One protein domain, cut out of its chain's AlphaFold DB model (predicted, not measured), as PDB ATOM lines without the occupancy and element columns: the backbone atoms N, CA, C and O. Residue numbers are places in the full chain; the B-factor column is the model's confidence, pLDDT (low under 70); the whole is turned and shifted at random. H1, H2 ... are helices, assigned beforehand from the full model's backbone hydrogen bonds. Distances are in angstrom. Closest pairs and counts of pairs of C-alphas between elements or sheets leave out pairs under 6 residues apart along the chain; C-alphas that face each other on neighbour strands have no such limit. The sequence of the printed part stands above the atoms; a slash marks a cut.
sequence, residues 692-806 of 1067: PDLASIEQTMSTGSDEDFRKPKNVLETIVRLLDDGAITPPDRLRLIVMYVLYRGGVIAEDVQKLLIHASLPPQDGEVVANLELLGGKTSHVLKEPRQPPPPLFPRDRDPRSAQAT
ATOM      1  N   PRO A 692     -35.472  -6.480 -34.885       93.44
ATOM      2  CA  PRO A 692     -36.881  -6.064 -34.849       93.44
ATOM      3  C   PRO A 692     -37.558  -6.207 -33.478       93.44
ATOM      4  O   PRO A 692     -38.257  -5.292 -33.039       93.44
ATOM      5  N   ASP A 693     -37.347  -7.337 -32.796       92.38
ATOM      6  CA  ASP A 693     -37.993  -7.629 -31.510       92.38
ATOM      7  C   ASP A 693     -37.401  -6.761 -30.389       92.38
ATOM      8  O   ASP A 693     -38.126  -6.266 -29.522       92.38
ATOM      9  N   LEU A 694     -36.083  -6.536 -30.446       94.00
ATOM     10  CA  LEU A 694     -35.359  -5.642 -29.545       94.00
ATOM     11  C   LEU A 694     -35.776  -4.175 -29.759       94.00
ATOM     12  O   LEU A 694     -36.111  -3.475 -28.806       94.00
ATOM     13  N   ALA A 695     -35.858  -3.728 -31.013       93.88
ATOM     14  CA  ALA A 695     -36.265  -2.374 -31.368       93.88
ATOM     15  C   ALA A 695     -37.691  -2.042 -30.910       93.88
ATOM     16  O   ALA A 695     -37.920  -0.954 -30.389       93.88
ATOM     17  N   SER A 696     -38.657  -2.959 -31.050       92.94
ATOM     18  CA  SER A 696     -40.036  -2.704 -30.599       92.94
ATOM     19  C   SER A 696     -40.094  -2.401 -29.090       92.94
ATOM     20  O   SER A 696     -40.773  -1.453 -28.671       92.94
ATOM     21  N   ILE A 697     -39.316  -3.119 -28.263       94.31
ATOM     22  CA  ILE A 697     -39.255  -2.865 -26.815       94.31
ATOM     23  C   ILE A 697     -38.397  -1.640 -26.458       94.31
ATOM     24  O   ILE A 697     -38.811  -0.848 -25.610       94.31
ATOM     25  N   GLU A 698     -37.271  -1.413 -27.140       94.69
ATOM     26  CA  GLU A 698     -36.436  -0.210 -26.994       94.69
ATOM     27  C   GLU A 698     -37.236   1.072 -27.269       94.69
ATOM     28  O   GLU A 698     -37.292   1.969 -26.427       94.69
ATOM     29  N   GLN A 699     -37.923   1.122 -28.413       92.69
ATOM     30  CA  GLN A 699     -38.792   2.230 -28.816       92.69
ATOM     31  C   GLN A 699     -39.957   2.403 -27.834       92.69
ATOM     32  O   GLN A 699     -40.353   3.524 -27.522       92.69
ATOM     33  N   THR A 700     -40.495   1.312 -27.282       91.25
ATOM     34  CA  THR A 700     -41.552   1.379 -26.259       91.25
ATOM     35  C   THR A 700     -41.059   1.989 -24.942       91.25
ATOM     36  O   THR A 700     -41.790   2.754 -24.309       91.25
ATOM     37  N   MET A 701     -39.815   1.716 -24.540       91.44
ATOM     38  CA  MET A 701     -39.204   2.312 -23.345       91.44
ATOM     39  C   MET A 701     -38.787   3.773 -23.554       91.44
ATOM     40  O   MET A 701     -39.008   4.597 -22.669       91.44
ATOM     41  N   SER A 702     -38.222   4.116 -24.714       90.62
ATOM     42  CA  SER A 702     -37.718   5.468 -24.996       90.62
ATOM     43  C   SER A 702     -38.822   6.474 -25.356       90.62
ATOM     44  O   SER A 702     -38.685   7.664 -25.080       90.62
ATOM     45  N   THR A 703     -39.939   6.019 -25.937       87.94
ATOM     46  CA  THR A 703     -41.126   6.862 -26.201       87.94
ATOM     47  C   THR A 703     -42.135   6.872 -25.049       87.94
ATOM     48  O   THR A 703     -42.954   7.789 -24.955       87.94
ATOM     49  N   GLY A 704     -42.105   5.855 -24.180       86.69
ATOM     50  CA  GLY A 704     -43.106   5.631 -23.135       86.69
ATOM     51  C   GLY A 704     -44.462   5.121 -23.648       86.69
ATOM     52  O   GLY A 704     -45.416   5.066 -22.862       86.69
ATOM     53  N   SER A 705     -44.571   4.757 -24.932       85.69
ATOM     54  CA  SER A 705     -45.794   4.241 -25.557       85.69
ATOM     55  C   SER A 705     -45.559   3.004 -26.430       85.69
ATOM     56  O   SER A 705     -44.546   2.874 -27.121       85.69
ATOM     57  N   ASP A 706     -46.534   2.094 -26.434       84.94
ATOM     58  CA  ASP A 706     -46.577   0.988 -27.398       84.94
ATOM     59  C   ASP A 706     -46.877   1.482 -28.830       84.94
ATOM     60  O   ASP A 706     -47.094   2.672 -29.072       84.94
ATOM     61  N   GLU A 707     -46.848   0.565 -29.800       82.81
ATOM     62  CA  GLU A 707     -47.072   0.850 -31.229       82.81
ATOM     63  C   GLU A 707     -48.476   1.428 -31.520       82.81
ATOM     64  O   GLU A 707     -48.628   2.211 -32.453       82.81
ATOM     65  N   ASP A 708     -49.475   1.138 -30.674       80.44
ATOM     66  CA  ASP A 708     -50.829   1.721 -30.719       80.44
ATOM     67  C   ASP A 708     -50.892   3.125 -30.049       80.44
ATOM     68  O   ASP A 708     -51.980   3.670 -29.828       80.44
ATOM     69  N   PHE A 709     -49.740   3.706 -29.682       79.88
ATOM     70  CA  PHE A 709     -49.569   4.935 -28.891       79.88
ATOM     71  C   PHE A 709     -50.225   4.900 -27.494       79.88
ATOM     72  O   PHE A 709     -50.524   5.944 -26.901       79.88
ATOM     73  N   ARG A 710     -50.436   3.707 -26.923       84.06
ATOM     74  CA  ARG A 710     -51.024   3.520 -25.586       84.06
ATOM     75  C   ARG A 710     -49.939   3.322 -24.529       84.06
ATOM     76  O   ARG A 710     -48.758   3.161 -24.824       84.06
ATOM     77  N   LYS A 711     -50.343   3.370 -23.253       84.31
ATOM     78  CA  LYS A 711     -49.438   3.100 -22.129       84.31
ATOM     79  C   LYS A 711     -49.083   1.603 -22.116       84.31
ATOM     80  O   LYS A 711     -49.998   0.798 -21.913       84.31
ATOM     81  N   PRO A 712     -47.798   1.233 -22.258       86.94
ATOM     82  CA  PRO A 712     -47.407  -0.148 -22.470       86.94
ATOM     83  C   PRO A 712     -47.625  -0.995 -21.216       86.94
ATOM     84  O   PRO A 712     -47.548  -0.522 -20.076       86.94
ATOM     85  N   LYS A 713     -47.884  -2.281 -21.444       87.38
ATOM     86  CA  LYS A 713     -48.071  -3.310 -20.415       87.38
ATOM     87  C   LYS A 713     -47.004  -4.388 -20.584       87.38
ATOM     88  O   LYS A 713     -46.434  -4.521 -21.659       87.38
ATOM     89  N   ASN A 714     -46.729  -5.131 -19.516       88.19
ATOM     90  CA  ASN A 714     -45.872  -6.324 -19.524       88.19
ATOM     91  C   ASN A 714     -44.434  -6.111 -20.068       88.19
ATOM     92  O   ASN A 714     -43.742  -7.072 -20.378       88.19
ATOM     93  N   VAL A 715     -43.939  -4.864 -20.077       90.81
ATOM     94  CA  VAL A 715     -42.583  -4.473 -20.523       90.81
ATOM     95  C   VAL A 715     -41.488  -5.369 -19.924       90.81
ATOM     96  O   VAL A 715     -40.649  -5.884 -20.652       90.81
ATOM     97  N   LEU A 716     -41.530  -5.619 -18.608       91.38
ATOM     98  CA  LEU A 716     -40.555  -6.478 -17.923       91.38
ATOM     99  C   LEU A 716     -40.617  -7.948 -18.380       91.38
ATOM    100  O   LEU A 716     -39.577  -8.574 -18.526       91.38
ATOM    101  N   GLU A 717     -41.809  -8.491 -18.631       92.81
ATOM    102  CA  GLU A 717     -41.991  -9.868 -19.118       92.81
ATOM    103  C   GLU A 717     -41.388 -10.032 -20.524       92.81
ATOM    104  O   GLU A 717     -40.684 -11.002 -20.801       92.81
ATOM    105  N   THR A 718     -41.593  -9.034 -21.392       92.81
ATOM    106  CA  THR A 718     -40.989  -8.985 -22.730       92.81
ATOM    107  C   THR A 718     -39.465  -8.878 -22.669       92.81
ATOM    108  O   THR A 718     -38.786  -9.600 -23.396       92.81
ATOM    109  N   ILE A 719     -38.922  -8.038 -21.779       94.19
ATOM    110  CA  ILE A 719     -37.472  -7.904 -21.560       94.19
ATOM    111  C   ILE A 719     -36.872  -9.225 -21.081       94.19
ATOM    112  O   ILE A 719     -35.926  -9.708 -21.688       94.19
ATOM    113  N   VAL A 720     -37.441  -9.845 -20.043       94.62
ATOM    114  CA  VAL A 720     -36.957 -11.121 -19.487       94.62
ATOM    115  C   VAL A 720     -36.883 -12.209 -20.566       94.62
ATOM    116  O   VAL A 720     -35.870 -12.897 -20.669       94.62
ATOM    117  N   ARG A 721     -37.892 -12.295 -21.445       93.75
ATOM    118  CA  ARG A 721     -37.889 -13.212 -22.599       93.75
ATOM    119  C   ARG A 721     -36.773 -12.912 -23.613       93.75
ATOM    120  O   ARG A 721     -36.225 -13.840 -24.193       93.75
ATOM    121  N   LEU A 722     -36.446 -11.640 -23.850       94.19
ATOM    122  CA  LEU A 722     -35.378 -11.233 -24.775       94.19
ATOM    123  C   LEU A 722     -33.972 -11.403 -24.177       94.19
ATOM    124  O   LEU A 722     -33.031 -11.666 -24.919       94.19
ATOM    125  N   LEU A 723     -33.825 -11.303 -22.853       94.19
ATOM    126  CA  LEU A 723     -32.557 -11.561 -22.159       94.19
ATOM    127  C   LEU A 723     -32.165 -13.050 -22.160       94.19
ATOM    128  O   LEU A 723     -30.979 -13.352 -22.059       94.19
ATOM    129  N   ASP A 724     -33.130 -13.965 -22.290       91.88
ATOM    130  CA  ASP A 724     -32.889 -15.409 -22.461       91.88
ATOM    131  C   ASP A 724     -32.490 -15.767 -23.908       91.88
ATOM    132  O   ASP A 724     -31.692 -16.671 -24.156       91.88
ATOM    133  N   ASP A 725     -33.005 -15.025 -24.894       93.69
ATOM    134  CA  ASP A 725     -32.899 -15.372 -26.311       93.69
ATOM    135  C   ASP A 725     -31.445 -15.334 -26.822       93.69
ATOM    136  O   ASP A 725     -30.805 -14.282 -26.905       93.69
ATOM    137  N   GLY A 726     -30.919 -16.507 -27.189       90.81
ATOM    138  CA  GLY A 726     -29.539 -16.697 -27.650       90.81
ATOM    139  C   GLY A 726     -29.161 -15.964 -28.945       90.81
ATOM    140  O   GLY A 726     -27.989 -15.983 -29.314       90.81
ATOM    141  N   ALA A 727     -30.110 -15.320 -29.634       92.88
ATOM    142  CA  ALA A 727     -29.816 -14.425 -30.755       92.88
ATOM    143  C   ALA A 727     -29.400 -13.003 -30.316       92.88
ATOM    144  O   ALA A 727     -28.721 -12.314 -31.078       92.88
ATOM    145  N   ILE A 728     -29.789 -12.555 -29.114       94.56
ATOM    146  CA  ILE A 728     -29.485 -11.206 -28.605       94.56
ATOM    147  C   ILE A 728     -28.086 -11.195 -27.978       94.56
ATOM    148  O   ILE A 728     -27.799 -11.995 -27.079       94.56
ATOM    149  N   THR A 729     -27.212 -10.289 -28.425       94.19
ATOM    150  CA  THR A 729     -25.803 -10.267 -27.993       94.19
ATOM    151  C   THR A 729     -25.636  -9.734 -26.560       94.19
ATOM    152  O   THR A 729     -26.485  -8.973 -26.094       94.19
ATOM    153  N   PRO A 730     -24.552 -10.077 -25.830       94.38
ATOM    154  CA  PRO A 730     -24.344  -9.579 -24.467       94.38
ATOM    155  C   PRO A 730     -24.342  -8.038 -24.336       94.38
ATOM    156  O   PRO A 730     -25.035  -7.541 -23.447       94.38
ATOM    157  N   PRO A 731     -23.693  -7.254 -25.228       93.56
ATOM    158  CA  PRO A 731     -23.841  -5.793 -25.238       93.56
ATOM    159  C   PRO A 731     -25.292  -5.311 -25.382       93.56
ATOM    160  O   PRO A 731     -25.693  -4.367 -24.702       93.56
ATOM    161  N   ASP A 732     -26.101  -5.972 -26.213       95.12
ATOM    162  CA  ASP A 732     -27.503  -5.598 -26.440       95.12
ATOM    163  C   ASP A 732     -28.395  -5.956 -25.242       95.12
ATOM    164  O   ASP A 732     -29.275  -5.182 -24.860       95.12
ATOM    165  N   ARG A 733     -28.108  -7.079 -24.569       95.56
ATOM    166  CA  ARG A 733     -28.720  -7.438 -23.277       95.56
ATOM    167  C   ARG A 733     -28.433  -6.368 -22.216       95.56
ATOM    168  O   ARG A 733     -29.343  -5.975 -21.486       95.56
ATOM    169  N   LEU A 734     -27.199  -5.855 -22.159       95.31
ATOM    170  CA  LEU A 734     -26.821  -4.784 -21.234       95.31
ATOM    171  C   LEU A 734     -27.502  -3.449 -21.586       95.31
ATOM    172  O   LEU A 734     -28.085  -2.826 -20.698       95.31
ATOM    173  N   ARG A 735     -27.517  -3.046 -22.869       95.44
ATOM    174  CA  ARG A 735     -28.274  -1.870 -23.364       95.44
ATOM    175  C   ARG A 735     -29.742  -1.941 -22.936       95.44
ATOM    176  O   ARG A 735     -30.264  -0.974 -22.381       95.44
ATOM    177  N   LEU A 736     -30.382  -3.100 -23.109       95.12
ATOM    178  CA  LEU A 736     -31.786  -3.320 -22.752       95.12
ATOM    179  C   LEU A 736     -32.044  -3.188 -21.239       95.12
ATOM    180  O   LEU A 736     -33.023  -2.554 -20.839       95.12
ATOM    181  N   ILE A 737     -31.158  -3.731 -20.391       95.31
ATOM    182  CA  ILE A 737     -31.233  -3.571 -18.926       95.31
ATOM    183  C   ILE A 737     -31.056  -2.099 -18.534       95.31
ATOM    184  O   ILE A 737     -31.856  -1.574 -17.758       95.31
ATOM    185  N   VAL A 738     -30.057  -1.412 -19.094       95.19
ATOM    186  CA  VAL A 738     -29.790   0.009 -18.824       95.19
ATOM    187  C   VAL A 738     -30.995   0.882 -19.198       95.19
ATOM    188  O   VAL A 738     -31.483   1.652 -18.366       95.19
ATOM    189  N   MET A 739     -31.529   0.728 -20.415       94.88
ATOM    190  CA  MET A 739     -32.712   1.470 -20.868       94.88
ATOM    191  C   MET A 739     -33.938   1.196 -19.992       94.88
ATOM    192  O   MET A 739     -34.696   2.119 -19.697       94.88
ATOM    193  N   TYR A 740     -34.121  -0.044 -19.530       94.00
ATOM    194  CA  TYR A 740     -35.195  -0.385 -18.602       94.00
ATOM    195  C   TYR A 740     -35.062   0.347 -17.264       94.00
ATOM    196  O   TYR A 740     -36.049   0.891 -16.770       94.00
ATOM    197  N   VAL A 741     -33.860   0.419 -16.690       92.81
ATOM    198  CA  VAL A 741     -33.625   1.139 -15.429       92.81
ATOM    199  C   VAL A 741     -33.938   2.634 -15.572       92.81
ATOM    200  O   VAL A 741     -34.660   3.185 -14.735       92.81
ATOM    201  N   LEU A 742     -33.498   3.263 -16.669       91.25
ATOM    202  CA  LEU A 742     -33.810   4.662 -16.986       91.25
ATOM    203  C   LEU A 742     -35.323   4.882 -17.188       91.25
ATOM    204  O   LEU A 742     -35.907   5.762 -16.556       91.25
ATOM    205  N   TYR A 743     -35.990   4.039 -17.988       90.75
ATOM    206  CA  TYR A 743     -37.446   4.086 -18.218       90.75
ATOM    207  C   TYR A 743     -38.265   3.938 -16.924       90.75
ATOM    208  O   TYR A 743     -39.343   4.524 -16.781       90.75
ATOM    209  N   ARG A 744     -37.768   3.165 -15.953       88.56
ATOM    210  CA  ARG A 744     -38.434   2.960 -14.660       88.56
ATOM    211  C   ARG A 744     -38.249   4.108 -13.665       88.56
ATOM    212  O   ARG A 744     -38.985   4.118 -12.676       88.56
ATOM    213  N   GLY A 745     -37.338   5.052 -13.919       85.88
ATOM    214  CA  GLY A 745     -36.944   6.080 -12.948       85.88
ATOM    215  C   GLY A 745     -36.170   5.492 -11.763       85.88
ATOM    216  O   GLY A 745     -36.374   5.912 -10.622       85.88
ATOM    217  N   GLY A 746     -35.342   4.481 -12.038       87.44
ATOM    218  CA  GLY A 746     -34.601   3.706 -11.051       87.44
ATOM    219  C   GLY A 746     -35.304   2.421 -10.601       87.44
ATOM    220  O   GLY A 746     -36.526   2.258 -10.698       87.44
ATOM    221  N   VAL A 747     -34.510   1.479 -10.092       89.56
ATOM    222  CA  VAL A 747     -34.950   0.165  -9.596       89.56
ATOM    223  C   VAL A 747     -34.229  -0.208  -8.291       89.56
ATOM    224  O   VAL A 747     -33.416   0.547  -7.765       89.56
ATOM    225  N   ILE A 748     -34.557  -1.373  -7.734       90.44
ATOM    226  CA  ILE A 748     -33.863  -1.944  -6.573       90.44
ATOM    227  C   ILE A 748     -32.574  -2.622  -7.070       90.44
ATOM    228  O   ILE A 748     -32.607  -3.325  -8.081       90.44
ATOM    229  N   ALA A 749     -31.440  -2.420  -6.391       87.69
ATOM    230  CA  ALA A 749     -30.130  -2.894  -6.857       87.69
ATOM    231  C   ALA A 749     -30.072  -4.427  -6.998       87.69
ATOM    232  O   ALA A 749     -29.540  -4.961  -7.974       87.69
ATOM    233  N   GLU A 750     -30.711  -5.145  -6.077       89.06
ATOM    234  CA  GLU A 750     -30.867  -6.597  -6.109       89.06
ATOM    235  C   GLU A 750     -31.696  -7.079  -7.313       89.06
ATOM    236  O   GLU A 750     -31.512  -8.209  -7.760       89.06
ATOM    237  N   ASP A 751     -32.588  -6.249  -7.868       91.00
ATOM    238  CA  ASP A 751     -33.318  -6.576  -9.100       91.00
ATOM    239  C   ASP A 751     -32.445  -6.379 -10.352       91.00
ATOM    240  O   ASP A 751     -32.573  -7.161 -11.294       91.00
ATOM    241  N   VAL A 752     -31.503  -5.422 -10.351       91.62
ATOM    242  CA  VAL A 752     -30.477  -5.311 -11.413       91.62
ATOM    243  C   VAL A 752     -29.610  -6.568 -11.431       91.62
ATOM    244  O   VAL A 752     -29.428  -7.174 -12.482       91.62
ATOM    245  N   GLN A 753     -29.135  -7.011 -10.264       92.50
ATOM    246  CA  GLN A 753     -28.299  -8.213 -10.158       92.50
ATOM    247  C   GLN A 753     -29.035  -9.478 -10.636       92.50
ATOM    248  O   GLN A 753     -28.453 -10.285 -11.358       92.50
ATOM    249  N   LYS A 754     -30.337  -9.622 -10.342       93.62
ATOM    250  CA  LYS A 754     -31.168 -10.706 -10.909       93.62
ATOM    251  C   LYS A 754     -31.255 -10.638 -12.438       93.62
ATOM    252  O   LYS A 754     -31.167 -11.678 -13.082       93.62
ATOM    253  N   LEU A 755     -31.415  -9.442 -13.015       93.81
ATOM    254  CA  LEU A 755     -31.471  -9.254 -14.471       93.81
ATOM    255  C   LEU A 755     -30.130  -9.570 -15.151       93.81
ATOM    256  O   LEU A 755     -30.135 -10.223 -16.189       93.81
ATOM    257  N   LEU A 756     -28.995  -9.182 -14.556       94.38
ATOM    258  CA  LEU A 756     -27.656  -9.527 -15.059       94.38
ATOM    259  C   LEU A 756     -27.422 -11.045 -15.047       94.38
ATOM    260  O   LEU A 756     -27.022 -11.612 -16.063       94.38
ATOM    261  N   ILE A 757     -27.750 -11.715 -13.935       93.75
ATOM    262  CA  ILE A 757     -27.658 -13.179 -13.808       93.75
ATOM    263  C   ILE A 757     -28.543 -13.870 -14.856       93.75
ATOM    264  O   ILE A 757     -28.082 -14.777 -15.545       93.75
ATOM    265  N   HIS A 758     -29.788 -13.413 -15.030       93.31
ATOM    266  CA  HIS A 758     -30.709 -13.947 -16.039       93.31
ATOM    267  C   HIS A 758     -30.215 -13.714 -17.477       93.31
ATOM    268  O   HIS A 758     -30.411 -14.554 -18.350       93.31
ATOM    269  N   ALA A 759     -29.547 -12.591 -17.737       94.19
ATOM    270  CA  ALA A 759     -28.957 -12.273 -19.035       94.19
ATOM    271  C   ALA A 759     -27.628 -13.008 -19.313       94.19
ATOM    272  O   ALA A 759     -27.083 -12.864 -20.409       94.19
ATOM    273  N   SER A 760     -27.109 -13.787 -18.349       94.25
ATOM    274  CA  SER A 760     -25.759 -14.379 -18.367       94.25
ATOM    275  C   SER A 760     -24.628 -13.347 -18.503       94.25
ATOM    276  O   SER A 760     -23.614 -13.608 -19.151       94.25
ATOM    277  N   LEU A 761     -24.802 -12.167 -17.896       93.94
ATOM    278  CA  LEU A 761     -23.825 -11.073 -17.907       93.94
ATOM    279  C   LEU A 761     -22.911 -11.097 -16.665       93.94
ATOM    280  O   LEU A 761     -23.357 -11.485 -15.579       93.94
ATOM    281  N   PRO A 762     -21.643 -10.656 -16.784       93.19
ATOM    282  CA  PRO A 762     -20.763 -10.430 -15.639       93.19
ATOM    283  C   PRO A 762     -21.383  -9.476 -14.599       93.19
ATOM    284  O   PRO A 762     -21.928  -8.440 -14.975       93.19
ATOM    285  N   PRO A 763     -21.227  -9.722 -13.282       88.75
ATOM    286  CA  PRO A 763     -21.708  -8.795 -12.248       88.75
ATOM    287  C   PRO A 763     -21.102  -7.381 -12.334       88.75
ATOM    288  O   PRO A 763     -21.726  -6.421 -11.887       88.75
ATOM    289  N   GLN A 764     -19.910  -7.260 -12.934       88.31
ATOM    290  CA  GLN A 764     -19.215  -5.994 -13.213       88.31
ATOM    291  C   GLN A 764     -20.000  -5.083 -14.168       88.31
ATOM    292  O   GLN A 764     -19.918  -3.865 -14.048       88.31
ATOM    293  N   ASP A 765     -20.835  -5.635 -15.052       90.56
ATOM    294  CA  ASP A 765     -21.682  -4.842 -15.952       90.56
ATOM    295  C   ASP A 765     -22.729  -4.020 -15.172       90.56
ATOM    296  O   ASP A 765     -23.231  -3.004 -15.658       90.56
ATOM    297  N   GLY A 766     -23.010  -4.393 -13.915       89.06
ATOM    298  CA  GLY A 766     -23.812  -3.595 -12.986       89.06
ATOM    299  C   GLY A 766     -23.190  -2.240 -12.629       89.06
ATOM    300  O   GLY A 766     -23.928  -1.315 -12.290       89.06
ATOM    301  N   GLU A 767     -21.870  -2.076 -12.770       90.88
ATOM    302  CA  GLU A 767     -21.206  -0.775 -12.614       90.88
ATOM    303  C   GLU A 767     -21.657   0.217 -13.693       90.88
ATOM    304  O   GLU A 767     -21.814   1.396 -13.400       90.88
ATOM    305  N   VAL A 768     -21.986  -0.242 -14.910       93.44
ATOM    306  CA  VAL A 768     -22.533   0.629 -15.970       93.44
ATOM    307  C   VAL A 768     -23.883   1.220 -15.556       93.44
ATOM    308  O   VAL A 768     -24.165   2.386 -15.826       93.44
ATOM    309  N   VAL A 769     -24.707   0.441 -14.848       92.25
ATOM    310  CA  VAL A 769     -25.992   0.909 -14.307       92.25
ATOM    311  C   VAL A 769     -25.780   1.887 -13.144       92.25
ATOM    312  O   VAL A 769     -26.510   2.868 -13.040       92.25
ATOM    313  N   ALA A 770     -24.777   1.675 -12.288       92.06
ATOM    314  CA  ALA A 770     -24.462   2.605 -11.199       92.06
ATOM    315  C   ALA A 770     -23.876   3.935 -11.718       92.06
ATOM    316  O   ALA A 770     -24.339   5.012 -11.346       92.06
ATOM    317  N   ASN A 771     -22.908   3.869 -12.635       94.81
ATOM    318  CA  ASN A 771     -22.165   5.026 -13.142       94.81
ATOM    319  C   ASN A 771     -23.045   6.036 -13.900       94.81
ATOM    320  O   ASN A 771     -22.661   7.197 -14.028       94.81
ATOM    321  N   LEU A 772     -24.242   5.653 -14.356       93.31
ATOM    322  CA  LEU A 772     -25.210   6.583 -14.954       93.31
ATOM    323  C   LEU A 772     -25.745   7.640 -13.980       93.31
ATOM    324  O   LEU A 772     -26.163   8.704 -14.445       93.31
ATOM    325  N   GLU A 773     -25.674   7.421 -12.662       91.56
ATOM    326  CA  GLU A 773     -26.020   8.467 -11.686       91.56
ATOM    327  C   GLU A 773     -25.053   9.667 -11.786       91.56
ATOM    328  O   GLU A 773     -25.477  10.805 -11.588       91.56
ATOM    329  N   LEU A 774     -23.802   9.458 -12.233       92.69
ATOM    330  CA  LEU A 774     -22.823  10.527 -12.506       92.69
ATOM    331  C   LEU A 774     -23.233  11.427 -13.689       92.69
ATOM    332  O   LEU A 774     -22.876  12.604 -13.719       92.69
ATOM    333  N   LEU A 775     -24.012  10.888 -14.636       91.69
ATOM    334  CA  LEU A 775     -24.581  11.614 -15.779       91.69
ATOM    335  C   LEU A 775     -26.027  12.093 -15.531       91.69
ATOM    336  O   LEU A 775     -26.693  12.561 -16.453       91.69
ATOM    337  N   GLY A 776     -26.541  11.953 -14.303       88.62
ATOM    338  CA  GLY A 776     -27.903  12.363 -13.947       88.62
ATOM    339  C   GLY A 776     -29.013  11.382 -14.329       88.62
ATOM    340  O   GLY A 776     -30.190  11.736 -14.244       88.62
ATOM    341  N   GLY A 777     -28.683  10.149 -14.715       88.75
ATOM    342  CA  GLY A 777     -29.666   9.077 -14.858       88.75
ATOM    343  C   GLY A 777     -30.000   8.489 -13.491       88.75
ATOM    344  O   GLY A 777     -29.118   7.948 -12.839       88.75
ATOM    345  N   LYS A 778     -31.256   8.567 -13.035       87.38
ATOM    346  CA  LYS A 778     -31.653   7.942 -11.760       87.38
ATOM    347  C   LYS A 778     -31.723   6.425 -11.936       87.38
ATOM    348  O   LYS A 778     -32.591   5.952 -12.674       87.38
ATOM    349  N   THR A 779     -30.856   5.672 -11.257       87.00
ATOM    350  CA  THR A 779     -30.799   4.207 -11.409       87.00
ATOM    351  C   THR A 779     -31.174   3.444 -10.142       87.00
ATOM    352  O   THR A 779     -31.778   2.372 -10.239       87.00
ATOM    353  N   SER A 780     -30.973   4.039  -8.966       85.38
ATOM    354  CA  SER A 780     -31.496   3.547  -7.687       85.38
ATOM    355  C   SER A 780     -32.944   4.001  -7.395       85.38
ATOM    356  O   SER A 780     -33.398   5.063  -7.826       85.38
ATOM    357  N   HIS A 781     -33.710   3.192  -6.649       83.81
ATOM    358  CA  HIS A 781     -35.065   3.529  -6.181       83.81
ATOM    359  C   HIS A 781     -35.336   2.998  -4.765       83.81
ATOM    360  O   HIS A 781     -35.498   1.793  -4.551       83.81
ATOM    361  N   VAL A 782     -35.531   3.896  -3.796       81.12
ATOM    362  CA  VAL A 782     -35.820   3.532  -2.396       81.12
ATOM    363  C   VAL A 782     -37.289   3.119  -2.225       81.12
ATOM    364  O   VAL A 782     -38.195   3.779  -2.720       81.12
ATOM    365  N   LEU A 783     -37.560   2.042  -1.478       75.00
ATOM    366  CA  LEU A 783     -38.908   1.460  -1.286       75.00
ATOM    367  C   LEU A 783     -39.990   2.414  -0.733       75.00
ATOM    368  O   LEU A 783     -41.173   2.097  -0.824       75.00
ATOM    369  N   LYS A 784     -39.604   3.554  -0.146       74.44
ATOM    370  CA  LYS A 784     -40.519   4.571   0.407       74.44
ATOM    371  C   LYS A 784     -40.842   5.712  -0.566       74.44
ATOM    372  O   LYS A 784     -41.684   6.545  -0.244       74.44
ATOM    373  N   GLU A 785     -40.184   5.779  -1.721       76.12
ATOM    374  CA  GLU A 785     -40.413   6.838  -2.707       76.12
ATOM    375  C   GLU A 785     -41.628   6.542  -3.604       76.12
ATOM    376  O   GLU A 785     -41.860   5.387  -3.981       76.12
ATOM    377  N   PRO A 786     -42.410   7.567  -3.993       71.25
ATOM    378  CA  PRO A 786     -43.500   7.396  -4.940       71.25
ATOM    379  C   PRO A 786     -42.957   7.174  -6.359       71.25
ATOM    380  O   PRO A 786     -42.237   8.012  -6.898       71.25
ATOM    381  N   ARG A 787     -43.377   6.078  -7.005       66.44
ATOM    382  CA  ARG A 787     -43.071   5.765  -8.416       66.44
ATOM    383  C   ARG A 787     -43.793   6.701  -9.388       66.44
ATOM    384  O   ARG A 787     -44.758   6.306 -10.044       66.44
ATOM    385  N   GLN A 788     -43.314   7.935  -9.489       62.97
ATOM    386  CA  GLN A 788     -43.654   8.864 -10.562       62.97
ATOM    387  C   GLN A 788     -42.494   8.883 -11.570       62.97
ATOM    388  O   GLN A 788     -41.378   9.218 -11.175       62.97
ATOM    389  N   PRO A 789     -42.708   8.509 -12.848       60.56
ATOM    390  CA  PRO A 789     -41.686   8.713 -13.867       60.56
ATOM    391  C   PRO A 789     -41.450  10.223 -14.042       60.56
ATOM    392  O   PRO A 789     -42.415  10.991 -13.940       60.56
ATOM    393  N   PRO A 790     -40.210  10.669 -14.305       62.91
ATOM    394  CA  PRO A 790     -39.953  12.076 -14.586       62.91
ATOM    395  C   PRO A 790     -40.759  12.518 -15.821       62.91
ATOM    396  O   PRO A 790     -40.877  11.746 -16.780       62.91
ATOM    397  N   PRO A 791     -41.338  13.733 -15.830       68.38
ATOM    398  CA  PRO A 791     -41.959  14.267 -17.034       68.38
ATOM    399  C   PRO A 791     -40.889  14.441 -18.129       68.38
ATOM    400  O   PRO A 791     -39.760  14.818 -17.812       68.38
ATOM    401  N   PRO A 792     -41.212  14.182 -19.410       76.69
ATOM    402  CA  PRO A 792     -40.269  14.409 -20.499       76.69
ATOM    403  C   PRO A 792     -39.953  15.905 -20.620       76.69
ATOM    404  O   PRO A 792     -40.855  16.733 -20.499       76.69
ATOM    405  N   LEU A 793     -38.688  16.233 -20.906       84.25
ATOM    406  CA  LEU A 793     -38.193  17.615 -20.986       84.25
ATOM    407  C   LEU A 793     -38.992  18.476 -21.978       84.25
ATOM    408  O   LEU A 793     -39.227  19.656 -21.738       84.25
ATOM    409  N   PHE A 794     -39.461  17.854 -23.064       86.06
ATOM    410  CA  PHE A 794     -40.397  18.438 -24.016       86.06
ATOM    411  C   PHE A 794     -41.640  17.540 -24.137       86.06
ATOM    412  O   PHE A 794     -41.516  16.372 -24.523       86.06
ATOM    413  N   PRO A 795     -42.852  18.044 -23.834       72.69
ATOM    414  CA  PRO A 795     -44.090  17.322 -24.106       72.69
ATOM    415  C   PRO A 795     -44.258  17.071 -25.611       72.69
ATOM    416  O   PRO A 795     -44.218  18.005 -26.409       72.69
ATOM    417  N   ARG A 796     -44.466  15.810 -26.009       67.19
ATOM    418  CA  ARG A 796     -44.727  15.446 -27.411       67.19
ATOM    419  C   ARG A 796     -46.190  15.717 -27.782       67.19
ATOM    420  O   ARG A 796     -47.096  15.243 -27.090       67.19
ATOM    421  N   ASP A 797     -46.407  16.430 -28.887       57.97
ATOM    422  CA  ASP A 797     -47.736  16.692 -29.450       57.97
ATOM    423  C   ASP A 797     -48.436  15.385 -29.857       57.97
ATOM    424  O   ASP A 797     -47.878  14.552 -30.571       57.97
ATOM    425  N   ARG A 798     -49.684  15.208 -29.411       55.69
ATOM    426  CA  ARG A 798     -50.495  13.999 -29.649       55.69
ATOM    427  C   ARG A 798     -51.529  14.190 -30.765       55.69
ATOM    428  O   ARG A 798     -52.673  13.766 -30.616       55.69
ATOM    429  N   ASP A 799     -51.161  14.860 -31.856       51.56
ATOM    430  CA  ASP A 799     -52.059  15.019 -33.009       51.56
ATOM    431  C   ASP A 799     -52.285  13.655 -33.696       51.56
ATOM    432  O   ASP A 799     -51.321  13.049 -34.169       51.56
ATOM    433  N   PRO A 800     -53.529  13.148 -33.811       45.66
ATOM    434  CA  PRO A 800     -53.793  11.858 -34.455       45.66
ATOM    435  C   PRO A 800     -53.348  11.771 -35.927       45.66
ATOM    436  O   PRO A 800     -53.267  10.673 -36.474       45.66
ATOM    437  N   ARG A 801     -53.072  12.907 -36.583       47.94
ATOM    438  CA  ARG A 801     -52.675  12.969 -37.998       47.94
ATOM    439  C   ARG A 801     -51.185  12.713 -38.224       47.94
ATOM    440  O   ARG A 801     -50.837  12.217 -39.290       47.94
ATOM    441  N   SER A 802     -50.309  12.986 -37.250       49.66
ATOM    442  CA  SER A 802     -48.890  12.597 -37.360       49.66
ATOM    443  C   SER A 802     -48.715  11.084 -37.189       49.66
ATOM    444  O   SER A 802     -47.933  10.464 -37.911       49.66
ATOM    445  N   ALA A 803     -49.520  10.464 -36.320       44.88
ATOM    446  CA  ALA A 803     -49.518   9.017 -36.096       44.88
ATOM    447  C   ALA A 803     -49.761   8.205 -37.387       44.88
ATOM    448  O   ALA A 803     -49.119   7.176 -37.581       44.88
ATOM    449  N   GLN A 804     -50.597   8.692 -38.315       44.62
ATOM    450  CA  GLN A 804     -50.851   8.012 -39.597       44.62
ATOM    451  C   GLN A 804     -49.625   7.950 -40.522       44.62
ATOM    452  O   GLN A 804     -49.476   6.982 -41.259       44.62
ATOM    453  N   ALA A 805     -48.717   8.931 -40.458       46.88
ATOM    454  CA  ALA A 805     -47.432   8.868 -41.163       46.88
ATOM    455  C   ALA A 805     -46.397   7.985 -40.434       46.88
ATOM    456  O   ALA A 805     -45.349   7.666 -40.991       46.88
ATOM    457  N   THR A 806     -46.679   7.585 -39.188       50.75
ATOM    458  CA  THR A 806     -45.759   6.808 -38.343       50.75
ATOM    459  C   THR A 806     -45.957   5.290 -38.491       50.75
ATOM    460  O   THR A 806     -45.050   4.532 -38.152       50.75
TER     461      THR A 806
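This is residues 692 to 806 of the 1067 residues of an uncharacterized protein of Ustilaginoidea virens (UniProt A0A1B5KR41). What does a first look show? A helical body has H3 at its core, with H1, H2, H4 and H5 in a half ring round it, and from H5 a long link, residues 776 to 799, leads away to the small helix H6, which touches no other helix. What is it built of? The printed part has 115 residues with six named helices, in the order H1 to H6, and no named strand; its class is all helix. How large is it? The whole is compact, with a radius of gyration of the C-alphas of 15.1 A and spans of 46 by 36 by 23 A.

How do the first three helices stand? H1, residues 692 to 703, touches H2, residues 715 to 724, closest at the C-alphas of Ile 697 and Val 715, 7.3 A, opposite ways at 36 degrees, only just a steep tilt. H2 and H3, residues 730 to 744, only just touch, with 3 pairs of C-alphas within 8 A, opposite ways at a shallow tilt of 14 degrees; the closest C-alphas are those of Leu 723 and Arg 733, 5.7 A. H1, H2 and H3 form an up-and-down bundle, each running against the one before. What else touches the hub, H3? H4, residues 749 to 758, makes a hairpin with it, at a shallow tilt of 31 degrees, closest at the C-alphas of Ile 737 and Leu 755, 7.2 A. H5, residues 763 to 775, touches H3 with residues 765 to 769 alone, at a steep tilt of 45 degrees, closest at the C-alphas of Val 738 and Val 769, 6.0 A. Are the helix backbones complete? In H2, H3 and H4 every O i to N i+4 pair is within hydrogen-bond range, and in H1 7 of 8. H5 has 2 of 9, with 8 of 10 O i to N i+3 pairs within range; H6, residues 800 to 806, has 1 of 3, with 2 of 4.

Where does H1 begin? C-alpha 692 is at (-36.881, -6.064, -34.849), and H1 is 16.1 A long. How long are the others? H2 measures 14.7 A, H3 21.3 A, H4 14.4 A, H5 20.9 A and H6 10.3 A. Where does H6 end? C-alpha 806 is at (-45.759, 6.808, -38.343).

Which links are long? Those from H1 to H2, 11 residues, and from H5 to H6, 24 residues, are long; the printed part has no cut. Which C-alphas are farthest apart? Those of Pro 763 and Arg 801, 45.8 A. Where is confidence low? Residues 787 to 791 and 796 to 806 have pLDDT under 70.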